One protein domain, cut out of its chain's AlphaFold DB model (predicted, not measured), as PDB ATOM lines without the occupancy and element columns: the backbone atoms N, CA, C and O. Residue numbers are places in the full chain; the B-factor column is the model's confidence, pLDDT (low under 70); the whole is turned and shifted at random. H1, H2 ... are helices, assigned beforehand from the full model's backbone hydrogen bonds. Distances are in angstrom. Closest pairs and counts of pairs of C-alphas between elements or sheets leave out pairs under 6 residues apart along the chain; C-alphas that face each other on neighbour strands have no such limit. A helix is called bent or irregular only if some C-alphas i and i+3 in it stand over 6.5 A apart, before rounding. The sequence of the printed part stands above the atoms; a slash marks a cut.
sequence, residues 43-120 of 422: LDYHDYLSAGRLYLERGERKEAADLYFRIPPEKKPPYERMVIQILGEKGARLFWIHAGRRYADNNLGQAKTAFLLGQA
ATOM      1  N   LEU A  43      35.910  31.311  56.234       96.00
ATOM      2  CA  LEU A  43      34.888  32.143  56.870       96.00
ATOM      3  C   LEU A  43      34.415  31.551  58.205       96.00
ATOM      4  O   LEU A  43      34.238  32.312  59.153       96.00
ATOM      5  N   ASP A  44      34.273  30.225  58.293       96.00
ATOM      6  CA  ASP A  44      33.888  29.512  59.519       96.00
ATOM      7  C   ASP A  44      34.958  29.661  60.623       96.00
ATOM      8  O   ASP A  44      34.625  29.745  61.801       96.00
ATOM      9  N   TYR A  45      36.241  29.772  60.251       97.25
ATOM     10  CA  TYR A  45      37.354  30.061  61.171       97.25
ATOM     11  C   TYR A  45      37.638  31.563  61.368       97.25
ATOM     12  O   TYR A  45      38.655  31.918  61.963       97.25
ATOM     13  N   HIS A  46      36.780  32.460  60.865       96.06
ATOM     14  CA  HIS A  46      36.983  33.917  60.899       96.06
ATOM     15  C   HIS A  46      38.289  34.405  60.225       96.06
ATOM     16  O   HIS A  46      38.768  35.512  60.492       96.06
ATOM     17  N   ASP A  47      38.857  33.619  59.305       96.69
ATOM     18  CA  ASP A  47      40.012  33.996  58.482       96.69
ATOM     19  C   ASP A  47      39.561  34.719  57.204       96.69
ATOM     20  O   ASP A  47      39.579  34.215  56.074       96.69
ATOM     21  N   TYR A  48      39.121  35.957  57.398       97.38
ATOM     22  CA  TYR A  48      38.595  36.778  56.315       97.38
ATOM     23  C   TYR A  48      39.644  37.175  55.267       97.38
ATOM     24  O   TYR A  48      39.283  37.447  54.120       97.38
ATOM     25  N   LEU A  49      40.932  37.208  55.630       96.88
ATOM     26  CA  LEU A  49      42.014  37.559  54.705       96.88
ATOM     27  C   LEU A  49      42.219  36.445  53.681       96.88
ATOM     28  O   LEU A  49      42.240  36.711  52.479       96.88
ATOM     29  N   SER A  50      42.297  35.194  54.137       96.56
ATOM     30  CA  SER A  50      42.422  34.045  53.236       96.56
ATOM     31  C   SER A  50      41.193  33.896  52.339       96.56
ATOM     32  O   SER A  50      41.328  33.671  51.133       96.56
ATOM     33  N   ALA A  51      39.987  34.112  52.879       97.31
ATOM     34  CA  ALA A  51      38.757  34.119  52.086       97.31
ATOM     35  C   ALA A  51      38.753  35.237  51.021       97.31
ATOM     36  O   ALA A  51      38.469  34.972  49.850       97.31
ATOM     37  N   GLY A  52      39.109  36.469  51.398       96.75
ATOM     38  CA  GLY A  52      39.182  37.620  50.491       96.75
ATOM     39  C   GLY A  52      40.190  37.436  49.363       96.75
ATOM     40  O   GLY A  52      39.866  37.683  48.199       96.75
ATOM     41  N   ARG A  53      41.384  36.926  49.689       97.31
ATOM     42  CA  ARG A  53      42.422  36.575  48.710       97.31
ATOM     43  C   ARG A  53      41.885  35.599  47.669       97.31
ATOM     44  O   ARG A  53      41.987  35.869  46.475       97.31
ATOM     45  N   LEU A  54      41.238  34.520  48.115       95.81
ATOM     46  CA  LEU A  54      40.654  33.526  47.212       95.81
ATOM     47  C   LEU A  54      39.526  34.092  46.342       95.81
ATOM     48  O   LEU A  54      39.390  33.668  45.195       95.81
ATOM     49  N   TYR A  55      38.712  35.023  46.849       97.19
ATOM     50  CA  TYR A  55      37.717  35.705  46.016       97.19
ATOM     51  C   TYR A  55      38.387  36.546  44.918       97.19
ATOM     52  O   TYR A  55      38.015  36.451  43.746       97.19
ATOM     53  N   LEU A  56      39.413  37.329  45.265       96.44
ATOM     54  CA  LEU A  56      40.121  38.191  44.314       96.44
ATOM     55  C   LEU A  56      40.887  37.400  43.248       96.44
ATOM     56  O   LEU A  56      40.767  37.720  42.065       96.44
ATOM     57  N   GLU A  57      41.602  36.341  43.633       94.94
ATOM     58  CA  GLU A  57      42.342  35.462  42.711       94.94
ATOM     59  C   GLU A  57      41.422  34.774  41.686       94.94
ATOM     60  O   GLU A  57      41.837  34.471  40.568       94.94
ATOM     61  N   ARG A  58      40.144  34.567  42.030       93.81
ATOM     62  CA  ARG A  58      39.124  34.024  41.115       93.81
ATOM     63  C   ARG A  58      38.424  35.075  40.262       93.81
ATOM     64  O   ARG A  58      37.598  34.716  39.424       93.81
ATOM     65  N   GLY A  59      38.691  36.357  40.496       94.19
ATOM     66  CA  GLY A  59      37.938  37.450  39.886       94.19
ATOM     67  C   GLY A  59      36.517  37.618  40.441       94.19
ATOM     68  O   GLY A  59      35.733  38.367  39.860       94.19
ATOM     69  N   GLU A  60      36.183  36.987  41.571       96.56
ATOM     70  CA  GLU A  60      34.910  37.124  42.303       96.56
ATOM     71  C   GLU A  60      34.905  38.448  43.099       96.56
ATOM     72  O   GLU A  60      34.826  38.508  44.327       96.56
ATOM     73  N   ARG A  61      35.059  39.565  42.370       96.75
ATOM     74  CA  ARG A  61      35.220  40.915  42.939       96.75
ATOM     75  C   ARG A  61      33.990  41.384  43.712       96.75
ATOM     76  O   ARG A  61      34.100  42.268  44.555       96.75
ATOM     77  N   LYS A  62      32.807  40.848  43.400       96.38
ATOM     78  CA  LYS A  62      31.584  41.199  44.123       96.38
ATOM     79  C   LYS A  62      31.628  40.639  45.533       96.38
ATOM     80  O   LYS A  62      31.517  41.392  46.489       96.38
ATOM     81  N   GLU A  63      31.883  39.349  45.634       97.56
ATOM     82  CA  GLU A  63      31.947  38.614  46.881       97.56
ATOM     83  C   GLU A  63      33.089  39.128  47.768       97.56
ATOM     84  O   GLU A  63      32.906  39.266  48.977       97.56
ATOM     85  N   ALA A  64      34.227  39.506  47.171       97.81
ATOM     86  CA  ALA A  64      35.325  40.167  47.880       97.81
ATOM     87  C   ALA A  64      34.927  41.534  48.473       97.81
ATOM     88  O   ALA A  64      35.341  41.863  49.584       97.81
ATOM     89  N   ALA A  65      34.140  42.343  47.757       97.62
ATOM     90  CA  ALA A  65      33.654  43.621  48.280       97.62
ATOM     91  C   ALA A  65      32.592  43.407  49.373       97.62
ATOM     92  O   ALA A  65      32.683  44.006  50.442       97.62
ATOM     93  N   ASP A  66      31.650  42.481  49.156       97.56
ATOM     94  CA  ASP A  66      30.629  42.111  50.147       97.56
ATOM     95  C   ASP A  66      31.272  41.566  51.433       97.56
ATOM     96  O   ASP A  66      30.745  41.744  52.530       97.56
ATOM     97  N   LEU A  67      32.403  40.863  51.318       97.81
ATOM     98  CA  LEU A  67      33.168  40.393  52.469       97.81
ATOM     99  C   LEU A  67      33.711  41.566  53.295       97.81
ATOM    100  O   LEU A  67      33.498  41.583  54.502       97.81
ATOM    101  N   TYR A  68      34.315  42.577  52.665       98.19
ATOM    102  CA  TYR A  68      34.867  43.750  53.358       98.19
ATOM    103  C   TYR A  68      33.844  44.498  54.235       98.19
ATOM    104  O   TYR A  68      34.177  45.026  55.295       98.19
ATOM    105  N   PHE A  69      32.575  44.530  53.833       97.81
ATOM    106  CA  PHE A  69      31.536  45.179  54.637       97.81
ATOM    107  C   PHE A  69      30.992  44.313  55.778       97.81
ATOM    108  O   PHE A  69      30.297  44.837  56.645       97.81
ATOM    109  N   ARG A  70      31.325  43.020  55.802       97.12
ATOM    110  CA  ARG A  70      30.943  42.071  56.859       97.12
ATOM    111  C   ARG A  70      32.063  41.799  57.863       97.12
ATOM    112  O   ARG A  70      31.780  41.245  58.920       97.12
ATOM    113  N   ILE A  71      33.312  42.149  57.545       96.88
ATOM    114  CA  ILE A  71      34.438  41.914  58.458       96.88
ATOM    115  C   ILE A  71      34.448  42.904  59.634       96.88
ATOM    116  O   ILE A  71      34.079  44.073  59.456       96.88
ATOM    117  N   PRO A  72      34.930  42.467  60.813       97.19
ATOM    118  CA  PRO A  72      35.151  43.345  61.956       97.19
ATOM    119  C   PRO A  72      36.079  44.532  61.626       97.19
ATOM    120  O   PRO A  72      37.000  44.371  60.812       97.19
ATOM    121  N   PRO A  73      35.877  45.721  62.230       96.88
ATOM    122  CA  PRO A  73      36.663  46.924  61.937       96.88
ATOM    123  C   PRO A  73      38.184  46.736  62.035       96.88
ATOM    124  O   PRO A  73      38.916  47.200  61.164       96.88
ATOM    125  N   GLU A  74      38.669  45.992  63.028       97.06
ATOM    126  CA  GLU A  74      40.092  45.713  63.256       97.06
ATOM    127  C   GLU A  74      40.734  44.855  62.153       97.06
ATOM    128  O   GLU A  74      41.957  44.829  61.998       97.06
ATOM    129  N   LYS A  75      39.915  44.168  61.348       97.31
ATOM    130  CA  LYS A  75      40.362  43.356  60.209       97.31
ATOM    131  C   LYS A  75      40.310  44.112  58.876       97.31
ATOM    132  O   LYS A  75      40.837  43.599  57.889       97.31
ATOM    133  N   LYS A  76      39.741  45.323  58.818       97.50
ATOM    134  CA  LYS A  76      39.638  46.116  57.577       97.50
ATOM    135  C   LYS A  76      40.990  46.607  57.042       97.50
ATOM    136  O   LYS A  76      41.294  46.282  55.892       97.50
ATOM    137  N   PRO A  77      41.877  47.230  57.847       97.81
ATOM    138  CA  PRO A  77      43.177  47.683  57.348       97.81
ATOM    139  C   PRO A  77      44.058  46.581  56.721       97.81
ATOM    140  O   PRO A  77      44.625  46.808  55.649       97.81
ATOM    141  N   PRO A  78      44.208  45.370  57.310       97.56
ATOM    142  CA  PRO A  78      44.972  44.313  56.649       97.56
ATOM    143  C   PRO A  78      44.282  43.790  55.381       97.56
ATOM    144  O   PRO A  78      44.977  43.404  54.440       97.56
ATOM    145  N   TYR A  79      42.946  43.816  55.316       97.94
ATOM    146  CA  TYR A  79      42.205  43.446  54.110       97.94
ATOM    147  C   TYR A  79      42.464  44.434  52.968       97.94
ATOM    148  O   TYR A  79      42.738  44.022  51.844       97.94
ATOM    149  N   GLU A  80      42.458  45.736  53.250       97.94
ATOM    150  CA  GLU A  80      42.778  46.782  52.271       97.94
ATOM    151  C   GLU A  80      44.202  46.629  51.719       97.94
ATOM    152  O   GLU A  80      44.399  46.644  50.501       97.94
ATOM    153  N   ARG A  81      45.191  46.382  52.594       97.88
ATOM    154  CA  ARG A  81      46.576  46.099  52.173       97.88
ATOM    155  C   ARG A  81      46.664  44.864  51.283       97.88
ATOM    156  O   ARG A  81      47.377  44.882  50.284       97.88
ATOM    157  N   MET A  82      45.916  43.810  51.609       98.06
ATOM    158  CA  MET A  82      45.839  42.601  50.790       98.06
ATOM    159  C   MET A  82      45.236  42.892  49.404       98.06
ATOM    160  O   MET A  82      45.769  42.415  48.403       98.06
ATOM    161  N   VAL A  83      44.167  43.692  49.317       98.00
ATOM    162  CA  VAL A  83      43.567  44.098  48.031       98.00
ATOM    163  C   VAL A  83      44.606  44.819  47.160       98.00
ATOM    164  O   VAL A  83      44.736  44.492  45.981       98.00
ATOM    165  N   ILE A  84      45.381  45.745  47.739       97.75
ATOM    166  CA  ILE A  84      46.466  46.461  47.040       97.75
ATOM    167  C   ILE A  84      47.577  45.500  46.610       97.75
ATOM    168  O   ILE A  84      48.022  45.565  45.469       97.75
ATOM    169  N   GLN A  85      47.997  44.579  47.479       97.38
ATOM    170  CA  GLN A  85      49.042  43.604  47.160       97.38
ATOM    171  C   GLN A  85      48.652  42.703  45.978       97.38
ATOM    172  O   GLN A  85      49.493  42.392  45.140       97.38
ATOM    173  N   ILE A  86      47.387  42.277  45.907       97.25
ATOM    174  CA  ILE A  86      46.906  41.351  44.871       97.25
ATOM    175  C   ILE A  86      46.621  42.076  43.551       97.25
ATOM    176  O   ILE A  86      46.918  41.545  42.484       97.25
ATOM    177  N   LEU A  87      46.014  43.265  43.601       97.12
ATOM    178  CA  LEU A  87      45.540  43.972  42.404       97.12
ATOM    179  C   LEU A  87      46.473  45.097  41.925       97.12
ATOM    180  O   LEU A  87      46.250  45.651  40.845       97.12
ATOM    181  N   GLY A  88      47.474  45.471  42.722       97.62
ATOM    182  CA  GLY A  88      48.217  46.722  42.575       97.62
ATOM    183  C   GLY A  88      47.375  47.948  42.948       97.62
ATOM    184  O   GLY A  88      46.150  47.877  43.059       97.62
ATOM    185  N   GLU A  89      48.009  49.114  43.102       97.38
ATOM    186  CA  GLU A  89      47.311  50.342  43.520       97.38
ATOM    187  C   GLU A  89      46.183  50.744  42.562       97.38
ATOM    188  O   GLU A  89      45.045  50.964  42.975       97.38
ATOM    189  N   LYS A  90      46.473  50.790  41.255       97.56
ATOM    190  CA  LYS A  90      45.480  51.145  40.231       97.56
ATOM    191  C   LYS A  90      44.323  50.142  40.192       97.56
ATOM    192  O   LYS A  90      43.168  50.543  40.056       97.56
ATOM    193  N   GLY A  91      44.623  48.848  40.321       97.56
ATOM    194  CA  GLY A  91      43.614  47.790  40.334       97.56
ATOM    195  C   GLY A  91      42.727  47.844  41.577       97.56
ATOM    196  O   GLY A  91      41.510  47.707  41.452       97.56
ATOM    197  N   ALA A  92      43.309  48.117  42.747       97.94
ATOM    198  CA  ALA A  92      42.582  48.307  43.998       97.94
ATOM    199  C   ALA A  92      41.655  49.531  43.946       97.94
ATOM    200  O   ALA A  92      40.486  49.422  44.313       97.94
ATOM    201  N   ARG A  93      42.121  50.669  43.408       97.88
ATOM    202  CA  ARG A  93      41.268  51.858  43.212       97.88
ATOM    203  C   ARG A  93      40.055  51.545  42.338       97.88
ATOM    204  O   ARG A  93      38.924  51.805  42.736       97.88
ATOM    205  N   LEU A  94      40.269  50.918  41.178       97.69
ATOM    206  CA  LEU A  94      39.173  50.524  40.283       97.69
ATOM    207  C   LEU A  94      38.228  49.508  40.933       97.69
ATOM    208  O   LEU A  94      37.014  49.608  40.769       97.69
ATOM    209  N   PHE A  95      38.766  48.544  41.682       97.94
ATOM    210  CA  PHE A  95      37.974  47.575  42.438       97.94
ATOM    211  C   PHE A  95      36.986  48.270  43.382       97.94
ATOM    212  O   PHE A  95      35.788  47.976  43.333       97.94
ATOM    213  N   TRP A  96      37.463  49.239  44.163       98.31
ATOM    214  CA  TRP A  96      36.634  49.996  45.095       98.31
ATOM    215  C   TRP A  96      35.637  50.931  44.399       98.31
ATOM    216  O   TRP A  96      34.476  50.977  44.800       98.31
ATOM    217  N   ILE A  97      36.015  51.582  43.293       98.00
ATOM    218  CA  ILE A  97      35.088  52.391  42.475       98.00
ATOM    219  C   ILE A  97      33.930  51.537  41.941       98.00
ATOM    220  O   ILE A  97      32.765  51.935  42.008       98.00
ATOM    221  N   HIS A  98      34.223  50.340  41.425       98.06
ATOM    222  CA  HIS A  98      33.188  49.425  40.941       98.06
ATOM    223  C   HIS A  98      32.286  48.915  42.068       98.06
ATOM    224  O   HIS A  98      31.084  48.752  41.853       98.06
ATOM    225  N   ALA A  99      32.846  48.671  43.255       97.62
ATOM    226  CA  ALA A  99      32.059  48.342  44.436       97.62
ATOM    227  C   ALA A  99      31.128  49.506  44.816       97.62
ATOM    228  O   ALA A  99      29.930  49.285  44.971       97.62
ATOM    229  N   GLY A 100      31.636  50.742  44.853       98.00
ATOM    230  CA  GLY A 100      30.851  51.945  45.148       98.00
ATOM    231  C   GLY A 100      29.641  52.099  44.231       98.00
ATOM    232  O   GLY A 100      28.512  52.204  44.706       98.00
ATOM    233  N   ARG A 101      29.849  51.980  42.913       97.75
ATOM    234  CA  ARG A 101      28.759  52.028  41.920       97.75
ATOM    235  C   ARG A 101      27.715  50.932  42.124       97.75
ATOM    236  O   ARG A 101      26.539  51.176  41.897       97.75
ATOM    237  N   ARG A 102      28.120  49.735  42.562       96.94
ATOM    238  CA  ARG A 102      27.186  48.629  42.825       96.94
ATOM    239  C   ARG A 102      26.291  48.901  44.035       96.94
ATOM    240  O   ARG A 102      25.126  48.514  44.021       96.94
ATOM    241  N   TYR A 103      26.833  49.513  45.086       97.56
ATOM    242  CA  TYR A 103      26.069  49.791  46.305       97.56
ATOM    243  C   TYR A 103      25.270  51.095  46.237       97.56
ATOM    244  O   TYR A 103      24.399  51.283  47.079       97.56
ATOM    245  N   ALA A 104      25.523  51.967  45.254       97.31
ATOM    246  CA  ALA A 104      24.912  53.298  45.142       97.31
ATOM    247  C   ALA A 104      23.375  53.302  45.263       97.31
ATOM    248  O   ALA A 104      22.807  54.216  45.865       97.31
ATOM    249  N   ASP A 105      22.717  52.259  44.753       95.44
ATOM    250  CA  ASP A 105      21.255  52.155  44.774       95.44
ATOM    251  C   ASP A 105      20.703  51.483  46.038       95.44
ATOM    252  O   ASP A 105      19.588  51.787  46.449       95.44
ATOM    253  N   ASN A 106      21.475  50.595  46.675       96.31
ATOM    254  CA  ASN A 106      20.970  49.694  47.722       96.31
ATOM    255  C   ASN A 106      21.508  49.999  49.127       96.31
ATOM    256  O   ASN A 106      20.863  49.674  50.120       96.31
ATOM    257  N   ASN A 107      22.710  50.566  49.234       97.38
ATOM    258  CA  ASN A 107      23.346  50.866  50.511       97.38
ATOM    259  C   ASN A 107      24.308  52.052  50.370       97.38
ATOM    260  O   ASN A 107      25.487  51.904  50.042       97.38
ATOM    261  N   LEU A 108      23.787  53.244  50.653       97.31
ATOM    262  CA  LEU A 108      24.501  54.510  50.505       97.31
ATOM    263  C   LEU A 108      25.773  54.586  51.366       97.31
ATOM    264  O   LEU A 108      26.807  55.059  50.897       97.31
ATOM    265  N   GLY A 109      25.730  54.055  52.591       97.31
ATOM    266  CA  GLY A 109      26.889  54.014  53.485       97.31
ATOM    267  C   GLY A 109      28.032  53.174  52.913       97.31
ATOM    268  O   GLY A 109      29.171  53.638  52.846       97.31
ATOM    269  N   GLN A 110      27.723  51.969  52.420       97.69
ATOM    270  CA  GLN A 110      28.711  51.094  51.776       97.69
ATOM    271  C   GLN A 110      29.255  51.705  50.480       97.69
ATOM    272  O   GLN A 110      30.461  51.645  50.233       97.69
ATOM    273  N   ALA A 111      28.391  52.335  49.678       98.19
ATOM    274  CA  ALA A 111      28.792  53.014  48.452       98.19
ATOM    275  C   ALA A 111      29.791  54.144  48.729       98.19
ATOM    276  O   ALA A 111      30.862  54.180  48.120       98.19
ATOM    277  N   LYS A 112      29.476  55.013  49.701       98.06
ATOM    278  CA  LYS A 112      30.353  56.096  50.164       98.06
ATOM    279  C   LYS A 112      31.709  55.550  50.601       98.06
ATOM    280  O   LYS A 112      32.733  55.976  50.074       98.06
ATOM    281  N   THR A 113      31.730  54.575  51.513       98.00
ATOM    282  CA  THR A 113      32.982  53.973  51.996       98.00
ATOM    283  C   THR A 113      33.802  53.375  50.855       98.00
ATOM    284  O   THR A 113      35.008  53.598  50.798       98.00
ATOM    285  N   ALA A 114      33.170  52.662  49.921       98.25
ATOM    286  CA  ALA A 114      33.865  52.101  48.769       98.25
ATOM    287  C   ALA A 114      34.474  53.194  47.873       98.25
ATOM    288  O   ALA A 114      35.639  53.092  47.505       98.25
ATOM    289  N   PHE A 115      33.756  54.275  47.561       98.44
ATOM    290  CA  PHE A 115      34.344  55.371  46.784       98.44
ATOM    291  C   PHE A 115      35.528  56.034  47.498       98.44
ATOM    292  O   PHE A 115      36.539  56.304  46.849       98.44
ATOM    293  N   LEU A 116      35.451  56.227  48.819       97.69
ATOM    294  CA  LEU A 116      36.553  56.794  49.607       97.69
ATOM    295  C   LEU A 116      37.789  55.881  49.619       97.69
ATOM    296  O   LEU A 116      38.895  56.359  49.380       97.69
ATOM    297  N   LEU A 117      37.613  54.563  49.776       97.31
ATOM    298  CA  LEU A 117      38.708  53.585  49.640       97.31
ATOM    299  C   LEU A 117      39.336  53.605  48.240       97.31
ATOM    300  O   LEU A 117      40.536  53.390  48.077       97.31
ATOM    301  N   GLY A 118      38.525  53.880  47.216       97.81
ATOM    302  CA  GLY A 118      38.980  54.069  45.841       97.81
ATOM    303  C   GLY A 118      39.617  55.432  45.558       97.81
ATOM    304  O   GLY A 118      40.032  55.655  44.420       97.81
ATOM    305  N   GLN A 119      39.679  56.337  46.547       97.44
ATOM    306  CA  GLN A 119      40.050  57.753  46.395       97.44
ATOM    307  C   GLN A 119      39.210  58.490  45.334       97.44
ATOM    308  O   GLN A 119      39.652  59.458  44.714       97.44
ATOM    309  N   ALA A 120      37.979  58.032  45.109       97.75
ATOM    310  CA  ALA A 120      37.036  58.584  44.144       97.75
ATOM    311  C   ALA A 120      36.093  59.592  44.816       97.75
ATOM    312  O   ALA A 120      34.869  59.452  44.775       97.75
TER     313      ALA A 120
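Overview. This is residues 43 to 120 of the 422 residues of an uncharacterized protein of Candidatus Heimdallarchaeota archaeon (UniProt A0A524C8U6). Three roughly aligned helices, H1, H2 and the first arm of H3, stand with their centres in a triangle, and a helical hairpin of the second arm of H3 and H4 crosses H2 about perpendicularly. The long helix H3 bends between its arms H3a and H3b and has a part in both groups, while H2 is the element nearest the middle of the whole. The printed part has 78 residues with four named helices in the order H1, H2, H3, H4 and no named strand; the class is all helix, and the packing of the helices is mostly aligned. It is compact, with a radius of gyration of the C-alphas of 11.5 A, and spans 31 by 24 by 22 A.

Arrangement. H1, residues 48 to 57, and H2, residues 61 to 68, form a helical hairpin. They touch at a shallow tilt of 12 degrees, opposite ways; their closest C-alphas are those of Gly 52 and Ala 64, 5.3 A apart. H3, residues 73 to 103, is the hub, touching three other helices; by its hydrogen bonds it was assigned as one helix, but it is bent, with C-alphas 86 and 89 9.1 A apart. Its arms are H3a, residues 73 to 86, and H3b, residues 89 to 103. H3a touches H1 at a shallow tilt of 27 degrees, the same way, with the closest C-alphas, Leu 49 and Tyr 79, 5.9 A apart. H3a and H2 are close but not clearly touching, with the closest C-alphas, Tyr 68 and Lys 76, 6.8 A apart. The two arms stand at a steep tilt of 55 degrees, opposite ways, and only just touch, only at the corner, with 3 pairs of C-alphas within 8 A; the closest are Ile 84 and Ala 92, 5.3 A apart. H3b, with residues 95 to 99 alone, touches H2 about perpendicular at 84 degrees; the closest C-alphas, Ala 65 and Ala 99, are 6.3 A apart. H4, residues 108 to 117, forms a helical hairpin with H3b: they touch at a shallow tilt of 9 degrees, opposite ways, and the C-alphas of Gly 100 and Ala 111, the closest, are 4.0 A apart. H2 and H4 are near each other, while H1 is apart from both H3b and H4. Every O i to N i+4 pair is within hydrogen-bond range in H1, H2, H3b and H4; in H3a 8 of 10 are.

Along the chain. H1 begins at C-alpha 48, (38.595, 36.778, 56.315), and measures 14.2 A; H2 measures 10.8 A. H3a measures 20.7 A and is irregular, with C-alphas 74 and 77 7.0 A apart. H3b begins at C-alpha 89, (47.311, 50.342, 43.520), and measures 21.4 A. H4 measures 14.3 A and ends at C-alpha 117, (38.708, 53.585, 49.640).

Size, cuts and confidence. The C-alphas farthest apart, those of Tyr 45 and Ala 120, are 33.2 A apart. The printed part has no cut, and the links H1 to H2, H2 to H3 and H3 to H4 are tight. The mean pLDDT of the printed part is 97.3, and no printed residue is under 70.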